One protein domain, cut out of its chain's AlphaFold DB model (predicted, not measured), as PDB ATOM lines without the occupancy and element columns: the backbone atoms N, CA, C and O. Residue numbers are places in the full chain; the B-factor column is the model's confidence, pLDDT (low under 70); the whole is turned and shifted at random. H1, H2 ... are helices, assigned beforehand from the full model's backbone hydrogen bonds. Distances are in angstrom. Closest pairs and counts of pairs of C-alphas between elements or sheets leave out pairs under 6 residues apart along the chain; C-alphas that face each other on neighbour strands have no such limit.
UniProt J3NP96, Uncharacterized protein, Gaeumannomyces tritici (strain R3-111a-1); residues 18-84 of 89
ATOM      1  N   GLU A  18     160.275 181.138 183.700       88.62
ATOM      2  CA  GLU A  18     161.538 181.886 183.773       88.62
ATOM      3  C   GLU A  18     162.615 181.284 182.858       88.62
ATOM      4  O   GLU A  18     163.287 182.003 182.118       88.62
ATOM      5  N   MET A  19     162.736 179.951 182.844       85.38
ATOM      6  CA  MET A  19     163.674 179.245 181.964       85.38
ATOM      7  C   MET A  19     163.299 179.416 180.491       85.38
ATOM      8  O   MET A  19     164.184 179.561 179.649       85.38
ATOM      9  N   LEU A  20     161.999 179.450 180.177       88.69
ATOM     10  CA  LEU A  20     161.507 179.746 178.830       88.69
ATOM     11  C   LEU A  20     161.872 181.168 178.395       88.69
ATOM     12  O   LEU A  20     162.338 181.355 177.271       88.69
ATOM     13  N   GLY A  21     161.723 182.154 179.284       90.50
ATOM     14  CA  GLY A  21     162.137 183.533 179.021       90.50
ATOM     15  C   GLY A  21     163.623 183.622 178.671       90.50
ATOM     16  O   GLY A  21     163.985 184.171 177.631       90.50
ATOM     17  N   ILE A  22     164.479 183.000 179.485       90.62
ATOM     18  CA  ILE A  22     165.927 182.932 179.238       90.62
ATOM     19  C   ILE A  22     166.227 182.237 177.900       90.62
ATOM     20  O   ILE A  22     167.029 182.738 177.109       90.62
ATOM     21  N   ALA A  23     165.557 181.119 177.607       90.62
ATOM     22  CA  ALA A  23     165.740 180.386 176.357       90.62
ATOM     23  C   ALA A  23     165.408 181.239 175.120       90.62
ATOM     24  O   ALA A  23     166.156 181.199 174.143       90.62
ATOM     25  N   VAL A  24     164.347 182.055 175.162       91.31
ATOM     26  CA  VAL A  24     163.988 182.983 174.070       91.31
ATOM     27  C   VAL A  24     165.081 184.028 173.841       91.31
ATOM     28  O   VAL A  24     165.454 184.275 172.693       91.31
ATOM     29  N   TYR A  25     165.628 184.617 174.910       93.69
ATOM     30  CA  TYR A  25     166.726 185.582 174.796       93.69
ATOM     31  C   TYR A  25     167.952 184.963 174.124       93.69
ATOM     32  O   TYR A  25     168.479 185.524 173.159       93.69
ATOM     33  N   PHE A  26     168.371 183.779 174.583       92.62
ATOM     34  CA  PHE A  26     169.479 183.064 173.959       92.62
ATOM     35  C   PHE A  26     169.179 182.733 172.502       92.62
ATOM     36  O   PHE A  26     170.030 182.976 171.650       92.62
ATOM     37  N   MET A  27     167.976 182.255 172.187       91.56
ATOM     38  CA  MET A  27     167.577 181.941 170.814       91.56
ATOM     39  C   MET A  27     167.692 183.167 169.895       91.56
ATOM     40  O   MET A  27     168.221 183.063 168.785       91.56
ATOM     41  N   GLY A  28     167.283 184.347 170.369       92.44
ATOM     42  CA  GLY A  28     167.460 185.612 169.651       92.44
ATOM     43  C   GLY A  28     168.933 185.935 169.376       92.44
ATOM     44  O   GLY A  28     169.313 186.183 168.227       92.44
ATOM     45  N   CYS A  29     169.788 185.861 170.401       94.06
ATOM     46  CA  CYS A  29     171.231 186.079 170.255       94.06
ATOM     47  C   CYS A  29     171.883 185.060 169.306       94.06
ATOM     48  O   CYS A  29     172.646 185.441 168.414       94.06
ATOM     49  N   PHE A  30     171.555 183.774 169.452       93.25
ATOM     50  CA  PHE A  30     172.053 182.705 168.589       93.25
ATOM     51  C   PHE A  30     171.631 182.906 167.137       93.25
ATOM     52  O   PHE A  30     172.443 182.682 166.241       93.25
ATOM     53  N   THR A  31     170.414 183.387 166.883       93.62
ATOM     54  CA  THR A  31     169.931 183.661 165.521       93.62
ATOM     55  C   THR A  31     170.779 184.737 164.840       93.62
ATOM     56  O   THR A  31     171.217 184.557 163.700       93.62
ATOM     57  N   ALA A  32     171.100 185.822 165.552       95.31
ATOM     58  CA  ALA A  32     171.963 186.883 165.032       95.31
ATOM     59  C   ALA A  32     173.393 186.382 164.748       95.31
ATOM     60  O   ALA A  32     173.948 186.640 163.675       95.31
ATOM     61  N   ILE A  33     173.975 185.609 165.673       95.00
ATOM     62  CA  ILE A  33     175.311 185.009 165.504       95.00
ATOM     63  C   ILE A  33     175.324 184.041 164.316       95.00
ATOM     64  O   ILE A  33     176.256 184.046 163.509       95.00
ATOM     65  N   THR A  34     174.276 183.236 164.172       95.06
ATOM     66  CA  THR A  34     174.133 182.254 163.092       95.06
ATOM     67  C   THR A  34     174.076 182.939 161.728       95.06
ATOM     68  O   THR A  34     174.779 182.523 160.805       95.06
ATOM     69  N   ALA A  35     173.326 184.037 161.600       95.88
ATOM     70  CA  ALA A  35     173.278 184.822 160.367       95.88
ATOM     71  C   ALA A  35     174.641 185.458 160.032       95.88
ATOM     72  O   ALA A  35     175.110 185.386 158.893       95.88
ATOM     73  N   PHE A  36     175.318 186.038 161.027       96.19
ATOM     74  CA  PHE A  36     176.630 186.658 160.828       96.19
ATOM     75  C   PHE A  36     177.710 185.640 160.432       96.19
ATOM     76  O   PHE A  36     178.516 185.879 159.525       96.19
ATOM     77  N   THR A  37     177.727 184.481 161.088       95.31
ATOM     78  CA  THR A  37     178.662 183.395 160.770       95.31
ATOM     79  C   THR A  37     178.390 182.807 159.389       95.31
ATOM     80  O   THR A  37     179.350 182.582 158.650       95.31
ATOM     81  N   ALA A  38     177.124 182.674 158.980       95.62
ATOM     82  CA  ALA A  38     176.753 182.268 157.624       95.62
ATOM     83  C   ALA A  38     177.283 183.243 156.568       95.62
ATOM     84  O   ALA A  38     177.883 182.822 155.577       95.62
ATOM     85  N   PHE A  39     177.143 184.553 156.802       96.69
ATOM     86  CA  PHE A  39     177.680 185.576 155.904       96.69
ATOM     87  C   PHE A  39     179.206 185.463 155.759       96.69
ATOM     88  O   PHE A  39     179.742 185.467 154.645       96.69
ATOM     89  N   LYS A  40     179.926 185.288 156.875       94.75
ATOM     90  CA  LYS A  40     181.383 185.083 156.853       94.75
ATOM     91  C   LYS A  40     181.775 183.787 156.138       94.75
ATOM     92  O   LYS A  40     182.694 183.810 155.315       94.75
ATOM     93  N   ALA A  41     181.076 182.684 156.409       93.94
ATOM     94  CA  ALA A  41     181.314 181.388 155.778       93.94
ATOM     95  C   ALA A  41     181.056 181.442 154.265       93.94
ATOM     96  O   ALA A  41     181.862 180.927 153.483       93.94
ATOM     97  N   ALA A  42     180.005 182.140 153.827       93.81
ATOM     98  CA  ALA A  42     179.717 182.393 152.419       93.81
ATOM     99  C   ALA A  42     180.825 183.221 151.756       93.81
ATOM    100  O   ALA A  42     181.336 182.837 150.701       93.81
ATOM    101  N   GLY A  43     181.283 184.299 152.400       93.69
ATOM    102  CA  GLY A  43     182.401 185.107 151.907       93.69
ATOM    103  C   GLY A  43     183.704 184.307 151.775       93.69
ATOM    104  O   GLY A  43     184.419 184.430 150.774       93.69
ATOM    105  N   GLN A  44     184.010 183.448 152.750       90.94
ATOM    106  CA  GLN A  44     185.162 182.546 152.692       90.94
ATOM    107  C   GLN A  44     185.009 181.509 151.573       90.94
ATOM    108  O   GLN A  44     185.946 181.295 150.799       90.94
ATOM    109  N   THR A  45     183.823 180.917 151.446       91.00
ATOM    110  CA  THR A  45     183.492 179.944 150.400       91.00
ATOM    111  C   THR A  45     183.667 180.563 149.015       91.00
ATOM    112  O   THR A  45     184.384 180.006 148.184       91.00
ATOM    113  N   TYR A  46     183.131 181.765 148.791       90.19
ATOM    114  CA  TYR A  46     183.272 182.498 147.534       90.19
ATOM    115  C   TYR A  46     184.739 182.789 147.191       90.19
ATOM    116  O   TYR A  46     185.181 182.518 146.073       90.19
ATOM    117  N   LYS A  47     185.532 183.287 148.152       89.31
ATOM    118  CA  LYS A  47     186.967 183.553 147.939       89.31
ATOM    119  C   LYS A  47     187.728 182.287 147.544       89.31
ATOM    120  O   LYS A  47     188.570 182.341 146.646       89.31
ATOM    121  N   VAL A  48     187.441 181.155 148.185       86.94
ATOM    122  CA  VAL A  48     188.094 179.879 147.862       86.94
ATOM    123  C   VAL A  48     187.649 179.356 146.498       86.94
ATOM    124  O   VAL A  48     188.507 178.964 145.710       86.94
ATOM    125  N   LEU A  49     186.352 179.395 146.186       84.88
ATOM    126  CA  LEU A  49     185.827 178.966 144.885       84.88
ATOM    127  C   LEU A  49     186.396 179.815 143.741       84.88
ATOM    128  O   LEU A  49     186.877 179.266 142.748       84.88
ATOM    129  N   ARG A  50     186.449 181.142 143.915       86.31
ATOM    130  CA  ARG A  50     187.047 182.066 142.940       86.31
ATOM    131  C   ARG A  50     188.532 181.777 142.708       86.31
ATOM    132  O   ARG A  50     188.979 181.800 141.564       86.31
ATOM    133  N   ARG A  51     189.298 181.481 143.766       84.19
ATOM    134  CA  ARG A  51     190.728 181.130 143.659       84.19
ATOM    135  C   ARG A  51     190.959 179.748 143.047       84.19
ATOM    136  O   ARG A  51     191.954 179.558 142.359       84.19
ATOM    137  N   LYS A  52     190.065 178.785 143.290       79.00
ATOM    138  CA  LYS A  52     190.224 177.395 142.839       79.00
ATOM    139  C   LYS A  52     189.671 177.108 141.435       79.00
ATOM    140  O   LYS A  52     189.838 175.975 140.993       79.00
ATOM    141  N   ARG A  53     189.069 178.093 140.739       66.94
ATOM    142  CA  ARG A  53     188.699 178.075 139.297       66.94
ATOM    143  C   ARG A  53     188.248 176.686 138.780       66.94
ATOM    144  O   ARG A  53     188.780 176.173 137.806       66.94
ATOM    145  N   GLY A  54     187.288 176.054 139.461       62.19
ATOM    146  CA  GLY A  54     186.700 174.772 139.032       62.19
ATOM    147  C   GLY A  54     187.276 173.497 139.667       62.19
ATOM    148  O   GLY A  54     186.781 172.410 139.386       62.19
ATOM    149  N   ARG A  55     188.270 173.580 140.565       65.06
ATOM    150  CA  ARG A  55     188.648 172.433 141.415       65.06
ATOM    151  C   ARG A  55     187.611 172.205 142.518       65.06
ATOM    152  O   ARG A  55     187.040 173.165 143.036       65.06
ATOM    153  N   LYS A  56     187.413 170.929 142.891       69.06
ATOM    154  CA  LYS A  56     186.457 170.490 143.923       69.06
ATOM    155  C   LYS A  56     186.540 171.377 145.181       69.06
ATOM    156  O   LYS A  56     187.652 171.761 145.577       69.06
ATOM    157  N   PRO A  57     185.393 171.707 145.809       68.50
ATOM    158  CA  PRO A  57     185.382 172.455 147.058       68.50
ATOM    159  C   PRO A  57     186.268 171.750 148.089       68.50
ATOM    160  O   PRO A  57     186.340 170.525 148.137       68.50
ATOM    161  N   SER A  58     186.994 172.541 148.881       80.94
ATOM    162  CA  SER A  58     187.850 171.993 149.937       80.94
ATOM    163  C   SER A  58     186.989 171.201 150.917       80.94
ATOM    164  O   SER A  58     185.965 171.733 151.345       80.94
ATOM    165  N   THR A  59     187.412 170.003 151.328       86.56
ATOM    166  CA  THR A  59     186.725 169.207 152.367       86.56
ATOM    167  C   THR A  59     186.426 170.049 153.611       86.56
ATOM    168  O   THR A  59     185.344 169.967 154.176       86.56
ATOM    169  N   TYR A  60     187.338 170.961 153.953       87.50
ATOM    170  CA  TYR A  60     187.163 171.947 155.019       87.50
ATOM    171  C   TYR A  60     185.902 172.818 154.874       87.50
ATOM    172  O   TYR A  60     185.196 173.045 155.846       87.50
ATOM    173  N   ILE A  61     185.592 173.307 153.668       89.56
ATOM    174  CA  ILE A  61     184.411 174.161 153.446       89.56
ATOM    175  C   ILE A  61     183.137 173.358 153.677       89.56
ATOM    176  O   ILE A  61     182.212 173.856 154.308       89.56
ATOM    177  N   VAL A  62     183.106 172.116 153.192       90.56
ATOM    178  CA  VAL A  62     181.970 171.217 153.411       90.56
ATOM    179  C   VAL A  62     181.789 170.962 154.906       90.56
ATOM    180  O   VAL A  62     180.678 171.094 155.402       90.56
ATOM    181  N   MET A  63     182.876 170.694 155.634       93.94
ATOM    182  CA  MET A  63     182.837 170.491 157.084       93.94
ATOM    183  C   MET A  63     182.276 171.711 157.830       93.94
ATOM    184  O   MET A  63     181.424 171.540 158.692       93.94
ATOM    185  N   VAL A  64     182.677 172.932 157.459       93.94
ATOM    186  CA  VAL A  64     182.153 174.169 158.071       93.94
ATOM    187  C   VAL A  64     180.649 174.329 157.836       93.94
ATOM    188  O   VAL A  64     179.919 174.674 158.760       93.94
ATOM    189  N   TRP A  65     180.169 174.074 156.616       95.00
ATOM    190  CA  TRP A  65     178.736 174.166 156.318       95.00
ATOM    191  C   TRP A  65     177.921 173.081 157.022       95.00
ATOM    192  O   TRP A  65     176.820 173.364 157.488       95.00
ATOM    193  N   LEU A  66     178.458 171.862 157.128       95.88
ATOM    194  CA  LEU A  66     177.813 170.778 157.869       95.88
ATOM    195  C   LEU A  66     177.719 171.097 159.360       95.88
ATOM    196  O   LEU A  66     176.642 170.966 159.931       95.88
ATOM    197  N   ASP A  67     178.806 171.564 159.971       94.88
ATOM    198  CA  ASP A  67     178.817 171.927 161.388       94.88
ATOM    199  C   ASP A  67     177.841 173.079 161.679       94.88
ATOM    200  O   ASP A  67     177.058 173.025 162.628       94.88
ATOM    201  N   TRP A  68     177.788 174.079 160.793       95.88
ATOM    202  CA  TRP A  68     176.819 175.171 160.885       95.88
ATOM    203  C   TRP A  68     175.365 174.671 160.803       95.88
ATOM    204  O   TRP A  68     174.533 175.066 161.620       95.88
ATOM    205  N   LEU A  69     175.058 173.756 159.873       96.38
ATOM    206  CA  LEU A  69     173.723 173.159 159.750       96.38
ATOM    207  C   LEU A  69     173.342 172.320 160.975       96.38
ATOM    208  O   LEU A  69     172.211 172.417 161.449       96.38
ATOM    209  N   ILE A  70     174.274 171.523 161.506       96.31
ATOM    210  CA  ILE A  70     174.042 170.700 162.701       96.31
ATOM    211  C   ILE A  70     173.709 171.587 163.900       96.31
ATOM    212  O   ILE A  70     172.757 171.296 164.621       96.31
ATOM    213  N   ASN A  71     174.423 172.699 164.087       93.81
ATOM    214  CA  ASN A  71     174.150 173.630 165.185       93.81
ATOM    215  C   ASN A  71     172.741 174.242 165.095       93.81
ATOM    216  O   ASN A  71     172.046 174.337 166.107       93.81
ATOM    217  N   ILE A  72     172.275 174.591 163.892       94.50
ATOM    218  CA  ILE A  72     170.904 175.087 163.686       94.50
ATOM    219  C   ILE A  72     169.879 174.007 163.999       94.50
ATOM    220  O   ILE A  72     168.913 174.265 164.718       94.50
ATOM    221  N   LEU A  73     170.088 172.794 163.485       95.56
ATOM    222  CA  LEU A  73     169.191 171.671 163.747       95.56
ATOM    223  C   LEU A  73     169.103 171.379 165.247       95.56
ATOM    224  O   LEU A  73     168.002 171.226 165.767       95.56
ATOM    225  N   MET A  74     170.231 171.384 165.961       93.31
ATOM    226  CA  MET A  74     170.263 171.186 167.412       93.31
ATOM    227  C   MET A  74     169.523 172.291 168.166       93.31
ATOM    228  O   MET A  74     168.771 171.985 169.092       93.31
ATOM    229  N   ALA A  75     169.677 173.555 167.765       91.81
ATOM    230  CA  ALA A  75     168.939 174.663 168.366       91.81
ATOM    231  C   ALA A  75     167.420 174.517 168.152       91.81
ATOM    232  O   ALA A  75     166.645 174.664 169.096       91.81
ATOM    233  N   VAL A  76     166.992 174.156 166.936       92.00
ATOM    234  CA  VAL A  76     165.574 173.925 166.608       92.00
ATOM    235  C   VAL A  76     165.010 172.735 167.383       92.00
ATOM    236  O   VAL A  76     163.941 172.850 167.977       92.00
ATOM    237  N   LEU A  77     165.719 171.605 167.428       92.06
ATOM    238  CA  LEU A  77     165.282 170.421 168.173       92.06
ATOM    239  C   LEU A  77     165.180 170.706 169.672       92.06
ATOM    240  O   LEU A  77     164.192 170.328 170.297       92.06
ATOM    241  N   SER A  78     166.153 171.429 170.230       89.50
ATOM    242  CA  SER A  78     166.126 171.847 171.635       89.50
ATOM    243  C   SER A  78     164.919 172.743 171.918       89.50
ATOM    244  O   SER A  78     164.228 172.556 172.916       89.50
ATOM    245  N   TRP A  79     164.610 173.672 171.010       89.50
ATOM    246  CA  TRP A  79     163.434 174.528 171.122       89.50
ATOM    247  C   TRP A  79     162.124 173.730 171.081       89.50
ATOM    248  O   TRP A  79     161.251 173.929 171.927       89.50
ATOM    249  N   LEU A  80     161.990 172.797 170.137       88.62
ATOM    250  CA  LEU A  80     160.809 171.936 170.020       88.62
ATOM    251  C   LEU A  80     160.625 171.038 171.251       88.62
ATOM    252  O   LEU A  80     159.498 170.863 171.719       88.62
ATOM    253  N   TYR A  81     161.725 170.517 171.797       84.88
ATOM    254  CA  TYR A  81     161.725 169.717 173.019       84.88
ATOM    255  C   TYR A  81     161.252 170.532 174.231       84.88
ATOM    256  O   TYR A  81     160.331 170.124 174.933       84.88
ATOM    257  N   ILE A  82     161.806 171.732 174.429       84.88
ATOM    258  CA  ILE A  82     161.422 172.630 175.531       84.88
ATOM    259  C   ILE A  82     159.934 173.018 175.454       84.88
ATOM    260  O   ILE A  82     159.259 173.131 176.478       84.88
ATOM    261  N   ASN A  83     159.397 173.175 174.241       83.38
ATOM    262  CA  ASN A  83     157.984 173.488 174.017       83.38
ATOM    263  C   ASN A  83     157.049 172.268 174.130       83.38
ATOM    264  O   ASN A  83     155.848 172.418 173.921       83.38
ATOM    265  N   ASN A  84     157.558 171.085 174.494       77.25
ATOM    266  CA  ASN A  84     156.807 169.823 174.554       77.25
ATOM    267  C   ASN A  84     156.142 169.440 173.216       77.25
ATOM    268  O   ASN A  84     155.163 168.700 173.201       77.25
TER     269      ASN A  84
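What this domain is: This is residues 18 to 84 of the 89 residues of an uncharacterized protein of Gaeumannomyces tritici (strain R3-111a-1) (UniProt J3NP96). This is a long helical hairpin: the longer helix H1 runs nearly the whole length, and the shorter H2 folds back side by side with it, the two running opposite ways at a shallow tilt. Residues 50 to 56, at the turn, stick out past the paired part. The printed part has 67 residues with two named helices, H1 then H2, and no named strand; its class is all helix. It is loose, with a radius of gyration of the C-alphas of 15.8 A, and a rod of 52 by 18 by 11 A.

Where its parts are: H1, residues 18 to 52, is 50.2 A long and begins at C-alpha 18 (161.538, 181.886, 183.773). H2, residues 59 to 82, is 34.5 A long and ends at C-alpha 82 (161.422, 172.630, 175.531).

How they stand to each other: H1 and H2 touch; their closest C-alphas, of Thr 45 and Ile 61, are 6.6 A apart. They form a hairpin, running opposite ways at a shallow tilt of 16 degrees. In both helices every O i to N i+4 pair is within hydrogen-bond range.

The domain as a whole: The two farthest C-alphas, of Glu 18 and Arg 53, are 52.3 A apart. The printed part has no cut, and its link from H1 to H2 is short, with 6 residues. Residues 53 to 57 have pLDDT under 70.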